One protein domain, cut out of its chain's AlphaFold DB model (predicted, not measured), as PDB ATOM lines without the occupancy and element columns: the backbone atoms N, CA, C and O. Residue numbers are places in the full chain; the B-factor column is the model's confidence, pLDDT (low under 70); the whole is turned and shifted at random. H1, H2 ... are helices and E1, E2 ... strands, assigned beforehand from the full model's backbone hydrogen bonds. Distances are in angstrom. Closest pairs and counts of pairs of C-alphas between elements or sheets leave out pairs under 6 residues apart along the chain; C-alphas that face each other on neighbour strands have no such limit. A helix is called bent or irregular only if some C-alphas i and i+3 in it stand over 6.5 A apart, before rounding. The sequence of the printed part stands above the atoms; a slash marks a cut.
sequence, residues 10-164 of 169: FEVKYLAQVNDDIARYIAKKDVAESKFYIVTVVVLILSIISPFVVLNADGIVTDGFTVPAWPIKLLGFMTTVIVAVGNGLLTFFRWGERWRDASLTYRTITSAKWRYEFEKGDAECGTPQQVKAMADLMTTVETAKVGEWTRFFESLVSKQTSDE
ATOM      1  N   PHE A  10       3.528  -6.553 -56.155       67.38
ATOM      2  CA  PHE A  10       4.771  -6.000 -55.620       67.38
ATOM      3  C   PHE A  10       5.013  -6.342 -54.142       67.38
ATOM      4  O   PHE A  10       6.139  -6.697 -53.789       67.38
ATOM      5  N   GLU A  11       3.994  -6.281 -53.282       73.44
ATOM      6  CA  GLU A  11       4.106  -6.686 -51.873       73.44
ATOM      7  C   GLU A  11       4.371  -8.181 -51.734       73.44
ATOM      8  O   GLU A  11       5.225  -8.570 -50.941       73.44
ATOM      9  N   VAL A  12       3.713  -9.021 -52.539       80.12
ATOM     10  CA  VAL A  12       3.966 -10.471 -52.545       80.12
ATOM     11  C   VAL A  12       5.419 -10.760 -52.920       80.12
ATOM     12  O   VAL A  12       6.091 -11.552 -52.256       80.12
ATOM     13  N   LYS A  13       5.942 -10.075 -53.944       78.19
ATOM     14  CA  LYS A  13       7.342 -10.209 -54.363       78.19
ATOM     15  C   LYS A  13       8.320  -9.736 -53.281       78.19
ATOM     16  O   LYS A  13       9.331 -10.397 -53.047       78.19
ATOM     17  N   TYR A  14       8.016  -8.629 -52.607       73.75
ATOM     18  CA  TYR A  14       8.856  -8.104 -51.530       73.75
ATOM     19  C   TYR A  14       8.846  -9.020 -50.298       73.75
ATOM     20  O   TYR A  14       9.900  -9.326 -49.747       73.75
ATOM     21  N   LEU A  15       7.678  -9.538 -49.909       77.19
ATOM     22  CA  LEU A  15       7.541 -10.507 -48.819       77.19
ATOM     23  C   LEU A  15       8.282 -11.813 -49.119       77.19
ATOM     24  O   LEU A  15       8.945 -12.352 -48.235       77.19
ATOM     25  N   ALA A  16       8.230 -12.296 -50.364       81.19
ATOM     26  CA  ALA A  16       8.992 -13.467 -50.785       81.19
ATOM     27  C   ALA A  16      10.509 -13.235 -50.677       81.19
ATOM     28  O   ALA A  16      11.225 -14.102 -50.178       81.19
ATOM     29  N   GLN A  17      10.992 -12.056 -51.081       78.69
ATOM     30  CA  GLN A  17      12.406 -11.694 -50.972       78.69
ATOM     31  C   GLN A  17      12.861 -11.588 -49.509       78.69
ATOM     32  O   GLN A  17      13.895 -12.141 -49.144       78.69
ATOM     33  N   VAL A  18      12.054 -10.957 -48.653       73.44
ATOM     34  CA  VAL A  18      12.313 -10.892 -47.207       73.44
ATOM     35  C   VAL A  18      12.355 -12.293 -46.594       73.44
ATOM     36  O   VAL A  18      13.223 -12.572 -45.769       73.44
ATOM     37  N   ASN A  19      11.458 -13.192 -47.001       78.38
ATOM     38  CA  ASN A  19      11.432 -14.560 -46.492       78.38
ATOM     39  C   ASN A  19      12.681 -15.362 -46.904       78.38
ATOM     40  O   ASN A  19      13.245 -16.084 -46.083       78.38
ATOM     41  N   ASP A  20      13.158 -15.197 -48.143       83.94
ATOM     42  CA  ASP A  20      14.403 -15.822 -48.618       83.94
ATOM     43  C   ASP A  20      15.633 -15.275 -47.868       83.94
ATOM     44  O   ASP A  20      16.496 -16.036 -47.423       83.94
ATOM     45  N   ASP A  21      15.688 -13.966 -47.620       72.62
ATOM     46  CA  ASP A  21      16.766 -13.355 -46.838       72.62
ATOM     47  C   ASP A  21      16.765 -13.824 -45.373       72.62
ATOM     48  O   ASP A  21      17.830 -14.103 -44.809       72.62
ATOM     49  N   ILE A  22      15.585 -13.991 -44.763       71.75
ATOM     50  CA  ILE A  22      15.442 -14.572 -43.419       71.75
ATOM     51  C   ILE A  22      15.922 -16.027 -43.413       71.75
ATOM     52  O   ILE A  22      16.703 -16.403 -42.538       71.75
ATOM     53  N   ALA A  23      15.518 -16.836 -44.393       76.31
ATOM     54  CA  ALA A  23      15.947 -18.230 -44.494       76.31
ATOM     55  C   ALA A  23      17.475 -18.348 -44.643       76.31
ATOM     56  O   ALA A  23      18.115 -19.149 -43.959       76.31
ATOM     57  N   ARG A  24      18.091 -17.490 -45.467       76.25
ATOM     58  CA  ARG A  24      19.556 -17.417 -45.617       76.25
ATOM     59  C   ARG A  24      20.249 -16.972 -44.337       76.25
ATOM     60  O   ARG A  24      21.330 -17.475 -44.026       76.25
ATOM     61  N   TYR A  25      19.659 -16.029 -43.606       70.88
ATOM     62  CA  TYR A  25      20.181 -15.596 -42.316       70.88
ATOM     63  C   TYR A  25      20.150 -16.736 -41.291       70.88
ATOM     64  O   TYR A  25      21.168 -16.979 -40.646       70.88
ATOM     65  N   ILE A  26      19.039 -17.477 -41.195       71.94
ATOM     66  CA  ILE A  26      18.904 -18.641 -40.303       71.94
ATOM     67  C   ILE A  26      19.947 -19.708 -40.653       71.94
ATOM     68  O   ILE A  26      20.722 -20.107 -39.790       71.94
ATOM     69  N   ALA A  27      20.069 -20.082 -41.929       75.56
ATOM     70  CA  ALA A  27      21.051 -21.081 -42.353       75.56
ATOM     71  C   ALA A  27      22.500 -20.671 -42.019       75.56
ATOM     72  O   ALA A  27      23.310 -21.491 -41.588       75.56
ATOM     73  N   LYS A  28      22.848 -19.387 -42.184       74.50
ATOM     74  CA  LYS A  28      24.176 -18.876 -41.804       74.50
ATOM     75  C   LYS A  28      24.374 -18.820 -40.291       74.50
ATOM     76  O   LYS A  28      25.495 -19.036 -39.833       74.50
ATOM     77  N   LYS A  29      23.315 -18.528 -39.536       70.00
ATOM     78  CA  LYS A  29      23.327 -18.512 -38.074       70.00
ATOM     79  C   LYS A  29      23.637 -19.905 -37.524       70.00
ATOM     80  O   LYS A  29      24.558 -20.021 -36.726       70.00
ATOM     81  N   ASP A  30      22.968 -20.945 -38.014       72.75
ATOM     82  CA  ASP A  30      23.180 -22.321 -37.538       72.75
ATOM     83  C   ASP A  30      24.618 -22.797 -37.804       72.75
ATOM     84  O   ASP A  30      25.277 -23.390 -36.947       72.75
ATOM     85  N   VAL A  31      25.165 -22.457 -38.978       77.06
ATOM     86  CA  VAL A  31      26.573 -22.733 -39.306       77.06
ATOM     87  C   VAL A  31      27.523 -21.960 -38.386       77.06
ATOM     88  O   VAL A  31      28.566 -22.490 -37.997       77.06
ATOM     89  N   ALA A  32      27.197 -20.714 -38.039       70.81
ATOM     90  CA  ALA A  32      28.001 -19.915 -37.123       70.81
ATOM     91  C   ALA A  32      27.970 -20.477 -35.691       70.81
ATOM     92  O   ALA A  32      29.032 -20.597 -35.087       70.81
ATOM     93  N   GLU A  33      26.803 -20.887 -35.184       71.44
ATOM     94  CA  GLU A  33      26.655 -21.520 -33.863       71.44
ATOM     95  C   GLU A  33      27.427 -22.843 -33.782       71.44
ATOM     96  O   GLU A  33      28.183 -23.068 -32.835       71.44
ATOM     97  N   SER A  34      27.334 -23.687 -34.815       74.12
ATOM     98  CA  SER A  34      28.103 -24.936 -34.885       74.12
ATOM     99  C   SER A  34      29.617 -24.681 -34.858       74.12
ATOM    100  O   SER A  34      30.350 -25.298 -34.081       74.12
ATOM    101  N   LYS A  35      30.102 -23.714 -35.649       73.38
ATOM    102  CA  LYS A  35      31.523 -23.328 -35.653       73.38
ATOM    103  C   LYS A  35      31.962 -22.733 -34.317       73.38
ATOM    104  O   LYS A  35      33.073 -23.004 -33.869       73.38
ATOM    105  N   PHE A  36      31.100 -21.956 -33.671       72.25
ATOM    106  CA  PHE A  36      31.362 -21.365 -32.365       72.25
ATOM    107  C   PHE A  36      31.519 -22.425 -31.273       72.25
ATOM    108  O   PHE A  36      32.441 -22.340 -30.460       72.25
ATOM    109  N   TYR A  37      30.676 -23.461 -31.290       72.62
ATOM    110  CA  TYR A  37      30.798 -24.593 -30.374       72.62
ATOM    111  C   TYR A  37      32.142 -25.310 -30.544       72.62
ATOM    112  O   TYR A  37      32.849 -25.534 -29.564       72.62
ATOM    113  N   ILE A  38      32.552 -25.579 -31.791       74.44
ATOM    114  CA  ILE A  38      33.850 -26.204 -32.089       74.44
ATOM    115  C   ILE A  38      35.003 -25.343 -31.559       74.44
ATOM    116  O   ILE A  38      35.881 -25.859 -30.873       74.44
ATOM    117  N   VAL A  39      34.990 -24.032 -31.827       73.06
ATOM    118  CA  VAL A  39      36.022 -23.109 -31.321       73.06
ATOM    119  C   VAL A  39      36.059 -23.120 -29.794       73.06
ATOM    120  O   VAL A  39      37.138 -23.200 -29.216       73.06
ATOM    121  N   THR A  40      34.902 -23.104 -29.136       71.69
ATOM    122  CA  THR A  40      34.808 -23.118 -27.670       71.69
ATOM    123  C   THR A  40      35.391 -24.401 -27.080       71.69
ATOM    124  O   THR A  40      36.195 -24.339 -26.153       71.69
ATOM    125  N   VAL A  41      35.053 -25.563 -27.646       76.56
ATOM    126  CA  VAL A  41      35.598 -26.861 -27.220       76.56
ATOM    127  C   VAL A  41      37.112 -26.915 -27.429       76.56
ATOM    128  O   VAL A  41      37.838 -27.348 -26.536       76.56
ATOM    129  N   VAL A  42      37.609 -26.429 -28.569       76.62
ATOM    130  CA  VAL A  42      39.052 -26.366 -28.849       76.62
ATOM    131  C   VAL A  42      39.768 -25.466 -27.842       76.62
ATOM    132  O   VAL A  42      40.794 -25.865 -27.297       76.62
ATOM    133  N   VAL A  43      39.226 -24.283 -27.545       73.44
ATOM    134  CA  VAL A  43      39.794 -23.365 -26.544       73.44
ATOM    135  C   VAL A  43      39.817 -24.010 -25.161       73.44
ATOM    136  O   VAL A  43      40.831 -23.913 -24.474       73.44
ATOM    137  N   LEU A  44      38.749 -24.713 -24.772       75.94
ATOM    138  CA  LEU A  44      38.681 -25.427 -23.498       75.94
ATOM    139  C   LEU A  44      39.772 -26.504 -23.408       75.94
ATOM    140  O   LEU A  44      40.558 -26.507 -22.463       75.94
ATOM    141  N   ILE A  45      39.883 -27.368 -24.420       76.25
ATOM    142  CA  ILE A  45      40.915 -28.414 -24.473       76.25
ATOM    143  C   ILE A  45      42.316 -27.792 -24.400       76.25
ATOM    144  O   ILE A  45      43.156 -28.238 -23.619       76.25
ATOM    145  N   LEU A  46      42.567 -26.724 -25.160       74.19
ATOM    146  CA  LEU A  46      43.857 -26.038 -25.155       74.19
ATOM    147  C   LEU A  46      44.155 -25.353 -23.821       74.19
ATOM    148  O   LEU A  46      45.302 -25.378 -23.387       74.19
ATOM    149  N   SER A  47      43.153 -24.797 -23.140       70.12
ATOM    150  CA  SER A  47      43.325 -24.217 -21.804       70.12
ATOM    151  C   SER A  47      43.684 -25.257 -20.740       70.12
ATOM    152  O   SER A  47      44.422 -24.933 -19.816       70.12
ATOM    153  N   ILE A  48      43.250 -26.513 -20.899       75.44
ATOM    154  CA  ILE A  48      43.611 -27.628 -20.008       75.44
ATOM    155  C   ILE A  48      45.022 -28.152 -20.321       75.44
ATOM    156  O   ILE A  48      45.783 -28.482 -19.414       75.44
ATOM    157  N   ILE A  49      45.393 -28.209 -21.604       71.19
ATOM    158  CA  ILE A  49      46.701 -28.719 -22.048       71.19
ATOM    159  C   ILE A  49      47.817 -27.684 -21.833       71.19
ATOM    160  O   ILE A  49      48.946 -28.051 -21.511       71.19
ATOM    161  N   SER A  50      47.530 -26.387 -21.975       67.75
ATOM    162  CA  SER A  50      48.543 -25.325 -21.906       67.75
ATOM    163  C   SER A  50      49.330 -25.300 -20.580       67.75
ATOM    164  O   SER A  50      50.554 -25.200 -20.645       67.75
ATOM    165  N   PRO A  51      48.714 -25.455 -19.388       68.31
ATOM    166  CA  PRO A  51      49.437 -25.575 -18.122       68.31
ATOM    167  C   PRO A  51      50.405 -26.761 -18.097       68.31
ATOM    168  O   PRO A  51      51.543 -26.607 -17.667       68.31
ATOM    169  N   PHE A  52      50.002 -27.922 -18.624       68.12
ATOM    170  CA  PHE A  52      50.872 -29.100 -18.715       68.12
ATOM    171  C   PHE A  52      52.086 -28.852 -19.610       68.12
ATOM    172  O   PHE A  52      53.195 -29.265 -19.275       68.12
ATOM    173  N   VAL A  53      51.897 -28.154 -20.729       68.50
ATOM    174  CA  VAL A  53      52.984 -27.805 -21.653       68.50
ATOM    175  C   VAL A  53      53.955 -26.811 -21.012       68.50
ATOM    176  O   VAL A  53      55.165 -26.957 -21.166       68.50
ATOM    177  N   VAL A  54      53.448 -25.838 -20.248       66.19
ATOM    178  CA  VAL A  54      54.273 -24.850 -19.532       66.19
ATOM    179  C   VAL A  54      55.042 -25.487 -18.372       66.19
ATOM    180  O   VAL A  54      56.230 -25.225 -18.220       66.19
ATOM    181  N   LEU A  55      54.409 -26.368 -17.591       69.19
ATOM    182  CA  LEU A  55      55.053 -27.065 -16.468       69.19
ATOM    183  C   LEU A  55      56.169 -28.022 -16.913       69.19
ATOM    184  O   LEU A  55      57.083 -28.294 -16.144       69.19
ATOM    185  N   ASN A  56      56.120 -28.500 -18.158       65.44
ATOM    186  CA  ASN A  56      57.131 -29.378 -18.749       65.44
ATOM    187  C   ASN A  56      58.048 -28.646 -19.751       65.44
ATOM    188  O   ASN A  56      58.759 -29.284 -20.530       65.44
ATOM    189  N   ALA A  57      58.038 -27.307 -19.760       60.38
ATOM    190  CA  ALA A  57      58.760 -26.492 -20.740       60.38
ATOM    191  C   ALA A  57      60.291 -26.591 -20.638       60.38
ATOM    192  O   ALA A  57      60.983 -26.264 -21.605       60.38
ATOM    193  N   ASP A  58      60.817 -27.066 -19.507       62.41
ATOM    194  CA  ASP A  58      62.248 -27.335 -19.311       62.41
ATOM    195  C   ASP A  58      62.679 -28.724 -19.822       62.41
ATOM    196  O   ASP A  58      63.862 -29.062 -19.791       62.41
ATOM    197  N   GLY A  59      61.741 -29.483 -20.397       56.88
ATOM    198  CA  GLY A  59      61.965 -30.798 -20.988       56.88
ATOM    199  C   GLY A  59      61.276 -31.906 -20.196       56.88
ATOM    200  O   GLY A  59      61.208 -31.874 -18.971       56.88
ATOM    201  N   ILE A  60      60.776 -32.914 -20.911       61.66
ATOM    202  CA  ILE A  60      60.249 -34.141 -20.306       61.66
ATOM    203  C   ILE A  60      61.385 -35.159 -20.304       61.66
ATOM    204  O   ILE A  60      61.833 -35.592 -21.369       61.66
ATOM    205  N   VAL A  61      61.853 -35.534 -19.114       55.00
ATOM    206  CA  VAL A  61      62.767 -36.665 -18.935       55.00
ATOM    207  C   VAL A  61      61.911 -37.869 -18.564       55.00
ATOM    208  O   VAL A  61      61.488 -38.020 -17.424       55.00
ATOM    209  N   THR A  62      61.595 -38.690 -19.560       58.28
ATOM    210  CA  THR A  62      61.038 -40.037 -19.349       58.28
ATOM    211  C   THR A  62      62.147 -41.056 -19.592       58.28
ATOM    212  O   THR A  62      63.087 -40.730 -20.316       58.28
ATOM    213  N   ASP A  63      62.053 -42.242 -18.979       51.47
ATOM    214  CA  ASP A  63      63.073 -43.315 -18.854       51.47
ATOM    215  C   ASP A  63      63.597 -43.931 -20.183       51.47
ATOM    216  O   ASP A  63      63.781 -45.137 -20.330       51.47
ATOM    217  N   GLY A  64      63.870 -43.108 -21.193       55.69
ATOM    218  CA  GLY A  64      64.400 -43.518 -22.490       55.69
ATOM    219  C   GLY A  64      64.280 -42.480 -23.609       55.69
ATOM    220  O   GLY A  64      64.781 -42.735 -24.700       55.69
ATOM    221  N   PHE A  65      63.648 -41.318 -23.385       59.84
ATOM    222  CA  PHE A  65      63.494 -40.293 -24.425       59.84
ATOM    223  C   PHE A  65      63.521 -38.879 -23.831       59.84
ATOM    224  O   PHE A  65      62.679 -38.517 -23.008       59.84
ATOM    225  N   THR A  66      64.484 -38.063 -24.265       63.78
ATOM    226  CA  THR A  66      64.565 -36.635 -23.941       63.78
ATOM    227  C   THR A  66      63.979 -35.823 -25.088       63.78
ATOM    228  O   THR A  66      64.535 -35.756 -26.184       63.78
ATOM    229  N   VAL A  67      62.830 -35.193 -24.849       66.50
ATOM    230  CA  VAL A  67      62.263 -34.242 -25.813       66.50
ATOM    231  C   VAL A  67      62.947 -32.885 -25.606       66.50
ATOM    232  O   VAL A  67      62.909 -32.364 -24.490       66.50
ATOM    233  N   PRO A  68      63.576 -32.286 -26.638       70.31
ATOM    234  CA  PRO A  68      64.205 -30.976 -26.502       70.31
ATOM    235  C   PRO A  68      63.178 -29.900 -26.112       70.31
ATOM    236  O   PRO A  68      62.038 -29.911 -26.568       70.31
ATOM    237  N   ALA A  69      63.591 -28.935 -25.289       70.06
ATOM    238  CA  ALA A  69      62.707 -27.905 -24.728       70.06
ATOM    239  C   ALA A  69      62.108 -26.940 -25.776       70.06
ATOM    240  O   ALA A  69      61.024 -26.394 -25.582       70.06
ATOM    241  N   TRP A  70      62.795 -26.723 -26.905       75.62
ATOM    242  CA  TRP A  70      62.360 -25.805 -27.971       75.62
ATOM    243  C   TRP A  70      60.967 -26.124 -28.554       75.62
ATOM    244  O   TRP A  70      60.111 -25.238 -28.533       75.62
ATOM    245  N   PRO A  71      60.684 -27.350 -29.040       77.44
ATOM    246  CA  PRO A  71      59.358 -27.693 -29.555       77.44
ATOM    247  C   PRO A  71      58.252 -27.589 -28.498       77.44
ATOM    248  O   PRO A  71      57.141 -27.196 -28.841       77.44
ATOM    249  N   ILE A  72      58.545 -27.864 -27.222       73.50
ATOM    250  CA  ILE A  72      57.572 -27.728 -26.125       73.50
ATOM    251  C   ILE A  72      57.224 -26.248 -25.903       73.50
ATOM    252  O   ILE A  72      56.050 -25.888 -25.829       73.50
ATOM    253  N   LYS A  73      58.233 -25.365 -25.890       72.00
ATOM    254  CA  LYS A  73      58.042 -23.909 -25.775       72.00
ATOM    255  C   LYS A  73      57.268 -23.328 -26.960       72.00
ATOM    256  O   LYS A  73      56.373 -22.508 -26.758       72.00
ATOM    257  N   LEU A  74      57.562 -23.776 -28.182       78.88
ATOM    258  CA  LEU A  74      56.820 -23.372 -29.379       78.88
ATOM    259  C   LEU A  74      55.352 -23.814 -29.305       78.88
ATOM    260  O   LEU A  74      54.458 -23.036 -29.635       78.88
ATOM    261  N   LEU A  75      55.099 -25.039 -28.840       77.06
ATOM    262  CA  LEU A  75      53.747 -25.564 -28.681       77.06
ATOM    263  C   LEU A  75      52.968 -24.753 -27.637       77.06
ATOM    264  O   LEU A  75      51.855 -24.329 -27.929       77.06
ATOM    265  N   GLY A  76      53.580 -24.433 -26.492       75.19
ATOM    266  CA  GLY A  76      52.978 -23.572 -25.466       75.19
ATOM    267  C   GLY A  76      52.681 -22.149 -25.954       75.19
ATOM    268  O   GLY A  76      51.644 -21.570 -25.628       75.19
ATOM    269  N   PHE A  77      53.550 -21.579 -26.794       76.94
ATOM    270  CA  PHE A  77      53.278 -20.293 -27.440       76.94
ATOM    271  C   PHE A  77      52.064 -20.381 -28.377       76.94
ATOM    272  O   PHE A  77      51.150 -19.561 -28.287       76.94
ATOM    273  N   MET A  78      52.011 -21.407 -29.231       79.00
ATOM    274  CA  MET A  78      50.906 -21.606 -30.175       79.00
ATOM    275  C   MET A  78      49.568 -21.843 -29.466       79.00
ATOM    276  O   MET A  78      48.562 -21.257 -29.868       79.00
ATOM    277  N   THR A  79      49.536 -22.636 -28.389       77.75
ATOM    278  CA  THR A  79      48.309 -22.836 -27.601       77.75
ATOM    279  C   THR A  79      47.830 -21.530 -26.983       77.75
ATOM    280  O   THR A  79      46.642 -21.223 -27.059       77.75
ATOM    281  N   THR A  80      48.746 -20.717 -26.454       76.44
ATOM    282  CA  THR A  80      48.415 -19.414 -25.860       76.44
ATOM    283  C   THR A  80      47.821 -18.455 -26.895       76.44
ATOM    284  O   THR A  80      46.805 -17.811 -26.629       76.44
ATOM    285  N   VAL A  81      48.398 -18.393 -28.101       80.25
ATOM    286  CA  VAL A  81      47.872 -17.569 -29.203       80.25
ATOM    287  C   VAL A  81      46.473 -18.031 -29.621       80.25
ATOM    288  O   VAL A  81      45.579 -17.201 -29.774       80.25
ATOM    289  N   ILE A  82      46.249 -19.341 -29.761       78.88
ATOM    290  CA  ILE A  82      44.936 -19.878 -30.151       78.88
ATOM    291  C   ILE A  82      43.882 -19.592 -29.074       78.88
ATOM    292  O   ILE A  82      42.771 -19.183 -29.407       78.88
ATOM    293  N   VAL A  83      44.225 -19.744 -27.792       77.06
ATOM    294  CA  VAL A  83      43.327 -19.407 -26.675       77.06
ATOM    295  C   VAL A  83      42.992 -17.913 -26.675       77.06
ATOM    296  O   VAL A  83      41.824 -17.549 -26.534       77.06
ATOM    297  N   ALA A  84      43.976 -17.037 -26.901       73.88
ATOM    298  CA  ALA A  84      43.752 -15.594 -26.978       73.88
ATOM    299  C   ALA A  84      42.820 -15.211 -28.141       73.88
ATOM    300  O   ALA A  84      41.870 -14.448 -27.950       73.88
ATOM    301  N   VAL A  85      43.038 -15.781 -29.331       77.62
ATOM    302  CA  VAL A  85      42.170 -15.571 -30.503       77.62
ATOM    303  C   VAL A  85      40.763 -16.113 -30.243       77.62
ATOM    304  O   VAL A  85      39.779 -15.436 -30.544       77.62
ATOM    305  N   GLY A  86      40.652 -17.296 -29.638       76.12
ATOM    306  CA  GLY A  86      39.378 -17.897 -29.259       76.12
ATOM    307  C   GLY A  86      38.577 -17.025 -28.290       76.12
ATOM    308  O   GLY A  86      37.407 -16.745 -28.544       76.12
ATOM    309  N   ASN A  87      39.215 -16.499 -27.243       71.69
ATOM    310  CA  ASN A  87      38.589 -15.561 -26.305       71.69
ATOM    311  C   ASN A  87      38.179 -14.235 -26.969       71.69
ATOM    312  O   ASN A  87      37.116 -13.681 -26.662       71.69
ATOM    313  N   GLY A  88      38.979 -13.741 -27.919       72.31
ATOM    314  CA  GLY A  88      38.626 -12.579 -28.737       72.31
ATOM    315  C   GLY A  88      37.362 -12.818 -29.569       72.31
ATOM    316  O   GLY A  88      36.443 -11.998 -29.553       72.31
ATOM    317  N   LEU A  89      37.268 -13.978 -30.226       73.00
ATOM    318  CA  LEU A  89      36.087 -14.377 -30.996       73.00
ATOM    319  C   LEU A  89      34.850 -14.543 -30.103       73.00
ATOM    320  O   LEU A  89      33.796 -13.997 -30.427       73.00
ATOM    321  N   LEU A  90      34.980 -15.215 -28.952       68.81
ATOM    322  CA  LEU A  90      33.914 -15.352 -27.949       68.81
ATOM    323  C   LEU A  90      33.332 -13.986 -27.547       68.81
ATOM    324  O   LEU A  90      32.116 -13.811 -27.450       68.81
ATOM    325  N   THR A  91      34.204 -12.994 -27.359       68.25
ATOM    326  CA  THR A  91      33.803 -11.629 -27.001       68.25
ATOM    327  C   THR A  91      33.055 -10.934 -28.141       68.25
ATOM    328  O   THR A  91      32.039 -10.280 -27.900       68.25
ATOM    329  N   PHE A  92      33.512 -11.107 -29.383       71.81
ATOM    330  CA  PHE A  92      32.875 -10.516 -30.559       71.81
ATOM    331  C   PHE A  92      31.459 -11.064 -30.795       71.81
ATOM    332  O   PHE A  92      30.529 -10.294 -31.033       71.81
ATOM    333  N   PHE A  93      31.259 -12.378 -30.657       68.25
ATOM    334  CA  PHE A  93      29.931 -12.989 -30.798       68.25
ATOM    335  C   PHE A  93      28.956 -12.530 -29.710       68.25
ATOM    336  O   PHE A  93      27.831 -12.147 -30.030       68.25
ATOM    337  N   ARG A  94      29.404 -12.452 -28.449       68.25
ATOM    338  CA  ARG A  94      28.601 -11.882 -27.351       68.25
ATOM    339  C   ARG A  94      28.183 -10.439 -27.632       68.25
ATOM    340  O   ARG A  94      27.078 -10.030 -27.281       68.25
ATOM    341  N   TRP A  95      29.051  -9.653 -28.267       69.12
ATOM    342  CA  TRP A  95      28.714  -8.291 -28.680       69.12
ATOM    343  C   TRP A  95      27.647  -8.270 -29.782       69.12
ATOM    344  O   TRP A  95      26.729  -7.453 -29.730       69.12
ATOM    345  N   GLY A  96      27.734  -9.196 -30.740       69.56
ATOM    346  CA  GLY A  96      26.733  -9.379 -31.792       69.56
ATOM    347  C   GLY A  96      25.353  -9.757 -31.250       69.56
ATOM    348  O   GLY A  96      24.354  -9.171 -31.667       69.56
ATOM    349  N   GLU A  97      25.286 -10.672 -30.280       69.50
ATOM    350  CA  GLU A  97      24.029 -11.042 -29.611       69.50
ATOM    351  C   GLU A  97      23.398  -9.855 -28.882       69.50
ATOM    352  O   GLU A  97      22.209  -9.589 -29.056       69.50
ATOM    353  N   ARG A  98      24.202  -9.079 -28.144       68.88
ATOM    354  CA  ARG A  98      23.731  -7.858 -27.468       68.88
ATOM    355  C   ARG A  98      23.183  -6.830 -28.453       68.88
ATOM    356  O   ARG A  98      22.134  -6.245 -28.205       68.88
ATOM    357  N   TRP A  99      23.869  -6.626 -29.577       70.44
ATOM    358  CA  TRP A  99      23.418  -5.710 -30.625       70.44
ATOM    359  C   TRP A  99      22.113  -6.159 -31.278       70.44
ATOM    360  O   TRP A  99      21.220  -5.340 -31.502       70.44
ATOM    361  N   ARG A 100      21.984  -7.459 -31.567       72.06
ATOM    362  CA  ARG A 100      20.752  -8.041 -32.110       72.06
ATOM    363  C   ARG A 100      19.591  -7.824 -31.150       72.06
ATOM    364  O   ARG A 100      18.538  -7.355 -31.572       72.06
ATOM    365  N   ASP A 101      19.790  -8.147 -29.880       71.50
ATOM    366  CA  ASP A 101      18.753  -8.044 -28.862       71.50
ATOM    367  C   ASP A 101      18.325  -6.586 -28.648       71.50
ATOM    368  O   ASP A 101      17.130  -6.301 -28.690       71.50
ATOM    369  N   ALA A 102      19.272  -5.646 -28.555       70.50
ATOM    370  CA  ALA A 102      18.976  -4.214 -28.474       70.50
ATOM    371  C   ALA A 102      18.207  -3.706 -29.710       70.50
ATOM    372  O   ALA A 102      17.244  -2.946 -29.591       70.50
ATOM    373  N   SER A 103      18.579  -4.166 -30.910       71.94
ATOM    374  CA  SER A 103      17.860  -3.830 -32.146       71.94
ATOM    375  C   SER A 103      16.425  -4.369 -32.144       71.94
ATOM    376  O   SER A 103      15.502  -3.689 -32.597       71.94
ATOM    377  N   LEU A 104      16.214  -5.574 -31.611       75.62
ATOM    378  CA  LEU A 104      14.899  -6.208 -31.521       75.62
ATOM    379  C   LEU A 104      14.006  -5.478 -30.509       75.62
ATOM    380  O   LEU A 104      12.853  -5.174 -30.819       75.62
ATOM    381  N   THR A 105      14.554  -5.094 -29.356       71.75
ATOM    382  CA  THR A 105      13.882  -4.238 -28.366       71.75
ATOM    383  C   THR A 105      13.485  -2.897 -28.980       71.75
ATOM    384  O   THR A 105      12.321  -2.497 -28.896       71.75
ATOM    385  N   TYR A 106      14.405  -2.239 -29.693       73.25
ATOM    386  CA  TYR A 106      14.128  -0.984 -30.393       73.25
ATOM    387  C   TYR A 106      12.993  -1.126 -31.415       73.25
ATOM    388  O   TYR A 106      12.067  -0.310 -31.440       73.25
ATOM    389  N   ARG A 107      13.016  -2.185 -32.236       75.06
ATOM    390  CA  ARG A 107      11.946  -2.472 -33.207       75.06
ATOM    391  C   ARG A 107      10.612  -2.755 -32.525       75.06
ATOM    392  O   ARG A 107       9.591  -2.275 -33.004       75.06
ATOM    393  N   THR A 108      10.618  -3.471 -31.404       75.06
ATOM    394  CA  THR A 108       9.409  -3.784 -30.629       75.06
ATOM    395  C   THR A 108       8.766  -2.506 -30.094       75.06
ATOM    396  O   THR A 108       7.592  -2.260 -30.364       75.06
ATOM    397  N   ILE A 109       9.549  -1.634 -29.450       75.50
ATOM    398  CA  ILE A 109       9.081  -0.327 -28.955       75.50
ATOM    399  C   ILE A 109       8.568   0.539 -30.107       75.50
ATOM    400  O   ILE A 109       7.501   1.143 -30.010       75.50
ATOM    401  N   THR A 110       9.299   0.568 -31.222       76.31
ATOM    402  CA  THR A 110       8.903   1.330 -32.409       76.31
ATOM    403  C   THR A 110       7.576   0.813 -32.964       76.31
ATOM    404  O   THR A 110       6.665   1.600 -33.185       76.31
ATOM    405  N   SER A 111       7.415  -0.503 -33.118       74.31
ATOM    406  CA  SER A 111       6.168  -1.115 -33.600       74.31
ATOM    407  C   SER A 111       4.979  -0.864 -32.666       74.31
ATOM    408  O   SER A 111       3.875  -0.608 -33.140       74.31
ATOM    409  N   ALA A 112       5.204  -0.865 -31.348       73.12
ATOM    410  CA  ALA A 112       4.186  -0.534 -30.359       73.12
ATOM    411  C   ALA A 112       3.777   0.941 -30.461       73.12
ATOM    412  O   ALA A 112       2.591   1.254 -30.405       73.12
ATOM    413  N   LYS A 113       4.739   1.843 -30.698       78.12
ATOM    414  CA  LYS A 113       4.467   3.260 -30.959       78.12
ATOM    415  C   LYS A 113       3.637   3.456 -32.232       78.12
ATOM    416  O   LYS A 113       2.657   4.189 -32.191       78.12
ATOM    417  N   TRP A 114       3.977   2.771 -33.326       80.12
ATOM    418  CA  TRP A 114       3.188   2.808 -34.565       80.12
ATOM    419  C   TRP A 114       1.762   2.286 -34.359       80.12
ATOM    420  O   TRP A 114       0.817   2.894 -34.851       80.12
ATOM    421  N   ARG A 115       1.587   1.195 -33.599       74.06
ATOM    422  CA  ARG A 115       0.256   0.685 -33.227       74.06
ATOM    423  C   ARG A 115      -0.536   1.698 -32.413       74.06
ATOM    424  O   ARG A 115      -1.692   1.932 -32.729       74.06
ATOM    425  N   TYR A 116       0.094   2.329 -31.428       75.06
ATOM    426  CA  TYR A 116      -0.536   3.389 -30.650       75.06
ATOM    427  C   TYR A 116      -0.957   4.571 -31.531       75.06
ATOM    428  O   TYR A 116      -2.074   5.053 -31.397       75.06
ATOM    429  N   GLU A 117      -0.106   5.034 -32.451       77.06
ATOM    430  CA  GLU A 117      -0.449   6.127 -33.375       77.06
ATOM    431  C   GLU A 117      -1.601   5.746 -34.319       77.06
ATOM    432  O   GLU A 117      -2.479   6.571 -34.571       77.06
ATOM    433  N   PHE A 118      -1.646   4.491 -34.773       77.69
ATOM    434  CA  PHE A 118      -2.739   3.965 -35.590       77.69
ATOM    435  C   PHE A 118      -4.058   3.843 -34.810       77.69
ATOM    436  O   PHE A 118      -5.101   4.273 -35.290       77.69
ATOM    437  N   GLU A 119      -4.020   3.284 -33.597       72.56
ATOM    438  CA  GLU A 119      -5.198   3.102 -32.736       72.56
ATOM    439  C   GLU A 119      -5.716   4.420 -32.154       72.56
ATOM    440  O   GLU A 119      -6.914   4.558 -31.912       72.56
ATOM    441  N   LYS A 120      -4.827   5.398 -31.945       66.56
ATOM    442  CA  LYS A 120      -5.193   6.746 -31.513       66.56
ATOM    443  C   LYS A 120      -6.013   7.472 -32.584       66.56
ATOM    444  O   LYS A 120      -6.980   8.133 -32.220       66.56
ATOM    445  N   GLY A 121      -5.654   7.356 -33.867       67.38
ATOM    446  CA  GLY A 121      -6.360   8.027 -34.968       67.38
ATOM    447  C   GLY A 121      -6.667   9.510 -34.681       67.38
ATOM    448  O   GLY A 121      -5.842  10.212 -34.094       67.38
ATOM    449  N   ASP A 122      -7.880   9.953 -35.036       58.88
ATOM    450  CA  ASP A 122      -8.448  11.277 -34.705       58.88
ATOM    451  C   ASP A 122      -9.205  11.298 -33.356       58.88
ATOM    452  O   ASP A 122      -9.987  12.211 -33.085       58.88
ATOM    453  N   ALA A 123      -9.034  10.285 -32.497       60.19
ATOM    454  CA  ALA A 123      -9.776  10.216 -31.241       60.19
ATOM    455  C   ALA A 123      -9.371  11.355 -30.288       60.19
ATOM    456  O   ALA A 123      -8.186  11.586 -30.024       60.19
ATOM    457  N   GLU A 124     -10.371  12.048 -29.737       63.50
ATOM    458  CA  GLU A 124     -10.167  13.110 -28.754       63.50
ATOM    459  C   GLU A 124      -9.447  12.596 -27.499       63.50
ATOM    460  O   GLU A 124      -9.631  11.454 -27.052       63.50
ATOM    461  N   CYS A 125      -8.625  13.473 -26.916       65.31
ATOM    462  CA  CYS A 125      -7.857  13.171 -25.716       65.31
ATOM    463  C   CYS A 125      -8.767  12.740 -24.552       65.31
ATOM    464  O   CYS A 125      -9.611  13.514 -24.109       65.31
ATOM    465  N   GLY A 126      -8.541  11.540 -24.007       65.56
ATOM    466  CA  GLY A 126      -9.235  11.033 -22.812       65.56
ATOM    467  C   GLY A 126     -10.325   9.995 -23.082       65.56
ATOM    468  O   GLY A 126     -10.985   9.546 -22.146       65.56
ATOM    469  N   THR A 127     -10.503   9.566 -24.334       76.25
ATOM    470  CA  THR A 127     -11.405   8.451 -24.643       76.25
ATOM    471  C   THR A 127     -10.908   7.133 -24.019       76.25
ATOM    472  O   THR A 127      -9.698   6.885 -23.957       76.25
ATOM    473  N   PRO A 128     -11.810   6.228 -23.585       75.38
ATOM    474  CA  PRO A 128     -11.426   4.940 -22.994       75.38
ATOM    475  C   PRO A 128     -10.536   4.080 -23.904       75.38
ATOM    476  O   PRO A 128      -9.683   3.338 -23.419       75.38
ATOM    477  N   GLN A 129     -10.709   4.195 -25.225       71.69
ATOM    478  CA  GLN A 129      -9.876   3.520 -26.223       71.69
ATOM    479  C   GLN A 129      -8.440   4.051 -26.228       71.69
ATOM    480  O   GLN A 129      -7.503   3.256 -26.218       71.69
ATOM    481  N   GLN A 130      -8.249   5.369 -26.146       71.88
ATOM    482  CA  GLN A 130      -6.917   5.961 -26.071       71.88
ATOM    483  C   GLN A 130      -6.215   5.626 -24.750       71.88
ATOM    484  O   GLN A 130      -5.024   5.329 -24.753       71.88
ATOM    485  N   VAL A 131      -6.938   5.637 -23.623       78.94
ATOM    486  CA  VAL A 131      -6.380   5.245 -22.316       78.94
ATOM    487  C   VAL A 131      -5.897   3.795 -22.355       78.94
ATOM    488  O   VAL A 131      -4.808   3.502 -21.867       78.94
ATOM    489  N   LYS A 132      -6.662   2.902 -22.991       78.88
ATOM    490  CA  LYS A 132      -6.275   1.501 -23.169       78.88
ATOM    491  C   LYS A 132      -5.051   1.346 -24.077       78.88
ATOM    492  O   LYS A 132      -4.095   0.698 -23.672       78.88
ATOM    493  N   ALA A 133      -5.031   1.995 -25.241       73.12
ATOM    494  CA  ALA A 133      -3.887   1.946 -26.156       73.12
ATOM    495  C   ALA A 133      -2.608   2.539 -25.527       73.12
ATOM    496  O   ALA A 133      -1.505   2.030 -25.717       73.12
ATOM    497  N   MET A 134      -2.749   3.606 -24.731       76.38
ATOM    498  CA  MET A 134      -1.651   4.209 -23.971       76.38
ATOM    499  C   MET A 134      -1.146   3.265 -22.872       76.38
ATOM    500  O   MET A 134       0.065   3.131 -22.694       76.38
ATOM    501  N   ALA A 135      -2.048   2.593 -22.150       81.69
ATOM    502  CA  ALA A 135      -1.686   1.591 -21.153       81.69
ATOM    503  C   ALA A 135      -0.955   0.404 -21.801       81.69
ATOM    504  O   ALA A 135       0.109   0.013 -21.326       81.69
ATOM    505  N   ASP A 136      -1.444  -0.103 -22.933       79.94
ATOM    506  CA  ASP A 136      -0.806  -1.196 -23.676       79.94
ATOM    507  C   ASP A 136       0.592  -0.794 -24.190       79.94
ATOM    508  O   ASP A 136       1.549  -1.572 -24.091       79.94
ATOM    509  N   LEU A 137       0.760   0.454 -24.647       76.88
ATOM    510  CA  LEU A 137       2.064   1.013 -25.014       76.88
ATOM    511  C   LEU A 137       3.016   1.072 -23.812       76.88
ATOM    512  O   LEU A 137       4.154   0.610 -23.916       76.88
ATOM    513  N   MET A 138       2.572   1.624 -22.677       78.56
ATOM    514  CA  MET A 138       3.393   1.712 -21.464       78.56
ATOM    515  C   MET A 138       3.811   0.327 -20.976       78.56
ATOM    516  O   MET A 138       4.991   0.110 -20.716       78.56
ATOM    517  N   THR A 139       2.882  -0.627 -20.952       84.00
ATOM    518  CA  THR A 139       3.146  -2.005 -20.518       84.00
ATOM    519  C   THR A 139       4.165  -2.687 -21.434       84.00
ATOM    520  O   THR A 139       5.087  -3.356 -20.965       84.00
ATOM    521  N   THR A 140       4.063  -2.477 -22.750       77.38
ATOM    522  CA  THR A 140       5.018  -3.025 -23.728       77.38
ATOM    523  C   THR A 140       6.410  -2.409 -23.560       77.38
ATOM    524  O   THR A 140       7.413  -3.120 -23.614       77.38
ATOM    525  N   VAL A 141       6.488  -1.099 -23.310       77.62
ATOM    526  CA  VAL A 141       7.754  -0.395 -23.051       77.62
ATOM    527  C   VAL A 141       8.377  -0.833 -21.728       77.62
ATOM    528  O   VAL A 141       9.586  -1.049 -21.675       77.62
ATOM    529  N   GLU A 142       7.589  -0.984 -20.665       78.94
ATOM    530  CA  GLU A 142       8.072  -1.481 -19.376       78.94
ATOM    531  C   GLU A 142       8.562  -2.921 -19.481       78.94
ATOM    532  O   GLU A 142       9.665  -3.213 -19.034       78.94
ATOM    533  N   THR A 143       7.821  -3.797 -20.158       81.25
ATOM    534  CA  THR A 143       8.234  -5.192 -20.379       81.25
ATOM    535  C   THR A 143       9.532  -5.266 -21.186       81.25
ATOM    536  O   THR A 143      10.440  -6.022 -20.839       81.25
ATOM    537  N   ALA A 144       9.660  -4.441 -22.228       73.50
ATOM    538  CA  ALA A 144      10.873  -4.334 -23.034       73.50
ATOM    539  C   ALA A 144      12.073  -3.840 -22.204       73.50
ATOM    540  O   ALA A 144      13.147  -4.436 -22.264       73.50
ATOM    541  N   LYS A 145      11.876  -2.802 -21.379       75.12
ATOM    542  CA  LYS A 145      12.903  -2.281 -20.465       75.12
ATOM    543  C   LYS A 145      13.302  -3.312 -19.418       75.12
ATOM    544  O   LYS A 145      14.490  -3.524 -19.215       75.12
ATOM    545  N   VAL A 146      12.341  -3.952 -18.754       77.06
ATOM    546  CA  VAL A 146      12.605  -4.978 -17.734       77.06
ATOM    547  C   VAL A 146      13.361  -6.150 -18.353       77.06
ATOM    548  O   VAL A 146      14.368  -6.565 -17.795       77.06
ATOM    549  N   GLY A 147      12.967  -6.617 -19.543       74.69
ATOM    550  CA  GLY A 147      13.698  -7.661 -20.264       74.69
ATOM    551  C   GLY A 147      15.145  -7.274 -20.592       74.69
ATOM    552  O   GLY A 147      16.049  -8.100 -20.465       74.69
ATOM    553  N   GLU A 148      15.392  -6.015 -20.962       71.69
ATOM    554  CA  GLU A 148      16.740  -5.493 -21.211       71.69
ATOM    555  C   GLU A 148      17.562  -5.361 -19.916       71.69
ATOM    556  O   GLU A 148      18.730  -5.751 -19.883       71.69
ATOM    557  N   TRP A 149      16.942  -4.909 -18.821       68.94
ATOM    558  CA  TRP A 149      17.558  -4.837 -17.492       68.94
ATOM    559  C   TRP A 149      17.928  -6.215 -16.946       68.94
ATOM    560  O   TRP A 149      19.051  -6.398 -16.475       68.94
ATOM    561  N   THR A 150      17.034  -7.201 -17.036       72.38
ATOM    562  CA  THR A 150      17.309  -8.575 -16.597       72.38
ATOM    563  C   THR A 150      18.490  -9.159 -17.366       72.38
ATOM    564  O   THR A 150      19.434  -9.639 -16.745       72.38
ATOM    565  N   ARG A 151      18.521  -9.013 -18.699       65.69
ATOM    566  CA  ARG A 151      19.650  -9.476 -19.528       65.69
ATOM    567  C   ARG A 151      20.945  -8.723 -19.237       65.69
ATOM    568  O   ARG A 151      22.023  -9.317 -19.250       65.69
ATOM    569  N   PHE A 152      20.871  -7.422 -18.956       65.06
ATOM    570  CA  PHE A 152      22.029  -6.635 -18.540       65.06
ATOM    571  C   PHE A 152      22.625  -7.178 -17.237       65.06
ATOM    572  O   PHE A 152      23.827  -7.459 -17.195       65.06
ATOM    573  N   PHE A 153      21.797  -7.402 -16.213       68.38
ATOM    574  CA  PHE A 153      22.237  -7.950 -14.931       68.38
ATOM    575  C   PHE A 153      22.713  -9.401 -15.036       68.38
ATOM    576  O   PHE A 153      23.768  -9.714 -14.494       68.38
ATOM    577  N   GLU A 154      22.039 -10.264 -15.797       68.69
ATOM    578  CA  GLU A 154      22.530 -11.615 -16.108       68.69
ATOM    579  C   GLU A 154      23.917 -11.567 -16.755       68.69
ATOM    580  O   GLU A 154      24.811 -12.342 -16.415       68.69
ATOM    581  N   SER A 155      24.150 -10.594 -17.638       62.25
ATOM    582  CA  SER A 155      25.451 -10.421 -18.271       62.25
ATOM    583  C   SER A 155      26.544  -9.956 -17.296       62.25
ATOM    584  O   SER A 155      27.708 -10.318 -17.481       62.25
ATOM    585  N   LEU A 156      26.187  -9.199 -16.253       58.81
ATOM    586  CA  LEU A 156      27.098  -8.801 -15.177       58.81
ATOM    587  C   LEU A 156      27.387  -9.970 -14.229       58.81
ATOM    588  O   LEU A 156      28.550 -10.227 -13.923       58.81
ATOM    589  N   VAL A 157      26.360 -10.728 -13.841       61.12
ATOM    590  CA  VAL A 157      26.490 -11.916 -12.982       61.12
ATOM    591  C   VAL A 157      27.309 -13.006 -13.674       61.12
ATOM    592  O   VAL A 157      28.186 -13.598 -13.047       61.12
ATOM    593  N   SER A 158      27.111 -13.218 -14.980       51.91
ATOM    594  CA  SER A 158      27.927 -14.140 -15.782       51.91
ATOM    595  C   SER A 158      29.408 -13.748 -15.804       51.91
ATOM    596  O   SER A 158      30.279 -14.614 -15.815       51.91
ATOM    597  N   LYS A 159      29.720 -12.444 -15.767       50.41
ATOM    598  CA  LYS A 159      31.099 -11.938 -15.690       50.41
ATOM    599  C   LYS A 159      31.695 -12.166 -14.306       50.41
ATOM    600  O   LYS A 159      32.832 -12.606 -14.202       50.41
ATOM    601  N   GLN A 160      30.912 -11.915 -13.263       47.94
ATOM    602  CA  GLN A 160      31.359 -12.033 -11.879       47.94
ATOM    603  C   GLN A 160      31.638 -13.493 -11.481       47.94
ATOM    604  O   GLN A 160      32.665 -13.778 -10.874       47.94
ATOM    605  N   THR A 161      30.797 -14.432 -11.922       44.38
ATOM    606  CA  THR A 161      31.026 -15.879 -11.731       44.38
ATOM    607  C   THR A 161      32.197 -16.417 -12.559       44.38
ATOM    608  O   THR A 161      32.915 -17.302 -12.094       44.38
ATOM    609  N   SER A 162      32.451 -15.854 -13.748       46.50
ATOM    610  CA  SER A 162      33.641 -16.184 -14.552       46.50
ATOM    611  C   SER A 162      34.944 -15.757 -13.859       46.50
ATOM    612  O   SER A 162      35.932 -16.488 -13.909       46.50
ATOM    613  N   ASP A 163      34.942 -14.602 -13.187       43.53
ATOM    614  CA  ASP A 163      36.104 -14.075 -12.459       43.53
ATOM    615  C   ASP A 163      36.332 -14.772 -11.104       43.53
ATOM    616  O   ASP A 163      37.477 -14.914 -10.673       43.53
ATOM    617  N   GLU A 164      35.278 -15.241 -10.426       44.69
ATOM    618  CA  GLU A 164      35.407 -16.024  -9.186       44.69
ATOM    619  C   GLU A 164      35.887 -17.456  -9.444       44.69
ATOM    620  O   GLU A 164      36.758 -17.943  -8.722       44.69
TER     621      GLU A 164
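This is residues 10 to 164 of the 169 residues of the protein "DUF4231 domain-containing protein" of Rhizobium leguminosarum (UniProt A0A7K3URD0). A stretched, rod-like zigzag of three long helices, with H2 as the spine: H1 packs on one end of H2 by its residues 36 to 54 and splays away from it, while H3 folds back beside the other end of H2. A tiny two-stranded hairpin, E1 and E2, makes one tip of the rod between H1 and H2, and residues 10 to 31 of H1 stick out as a free arm. The printed part has 155 residues, with three named helices and two named strands in the order H1, E1, E2, H2, H3; the sheet has the order E1 - E2 and is antiparallel, and the class is mostly helix. The whole is extended, with a radius of gyration of the C-alphas of 26.5 A and spans of 93 by 42 by 17 A.

The sheet holds E1, residues 60 to 62, and E2, residues 65 to 67, 6.0 A and 6.3 A long from first to last C-alpha. H2, residues 69 to 120, is the longest helix at 76.5 A, from C-alpha 69 at (62.707, -27.905, -24.728) to C-alpha 120 at (-5.193, 6.746, -31.513). H1, residues 10 to 55, is 67.1 A long and begins with C-alpha 10 at (4.771, -6.000, -55.620). It has a kink of 28 degrees near residue 48, but is neither bent nor irregular, only just: C-alphas 48 and 51 are 6.5 A apart. H3, residues 128 to 164, is 53.1 A long and ends with C-alpha 164 at (35.407, -16.024, -9.186).

E1 and E2 form a hairpin, antiparallel at 175 degrees, with N 65 and O 62 within hydrogen-bond range at 3.2 A. E1 and H2 are apart, only just, at 8.0 A. H1 touches H2 with residues 36 to 54 alone, at residues 72 to 90 of H2; the closest C-alphas, of Val 43 and Val 83, are 5.3 A apart. They run opposite ways at a shallow tilt of 31 degrees. H2 and H3 form a helical hairpin and run opposite ways at a shallow tilt of 10 degrees. H2 touches H3 with residues 102 to 120 alone, and the closest C-alphas, of Lys 120 and Gln 130, are 5.8 A apart. H1 and H3 are apart. Every O i to N i+4 pair is within hydrogen-bond range in H2 and H3, and 40 of 42 in H1.

The C-alphas of Gly 64 and Glu 124 are the two farthest apart, at 93.8 A. The printed part has no cut. The link from H2 to H3 is short, the others are tight. The mean pLDDT of the printed part is 71.0, and 49 residues are under 70, among them residues 50 to 67 and 151 to 164.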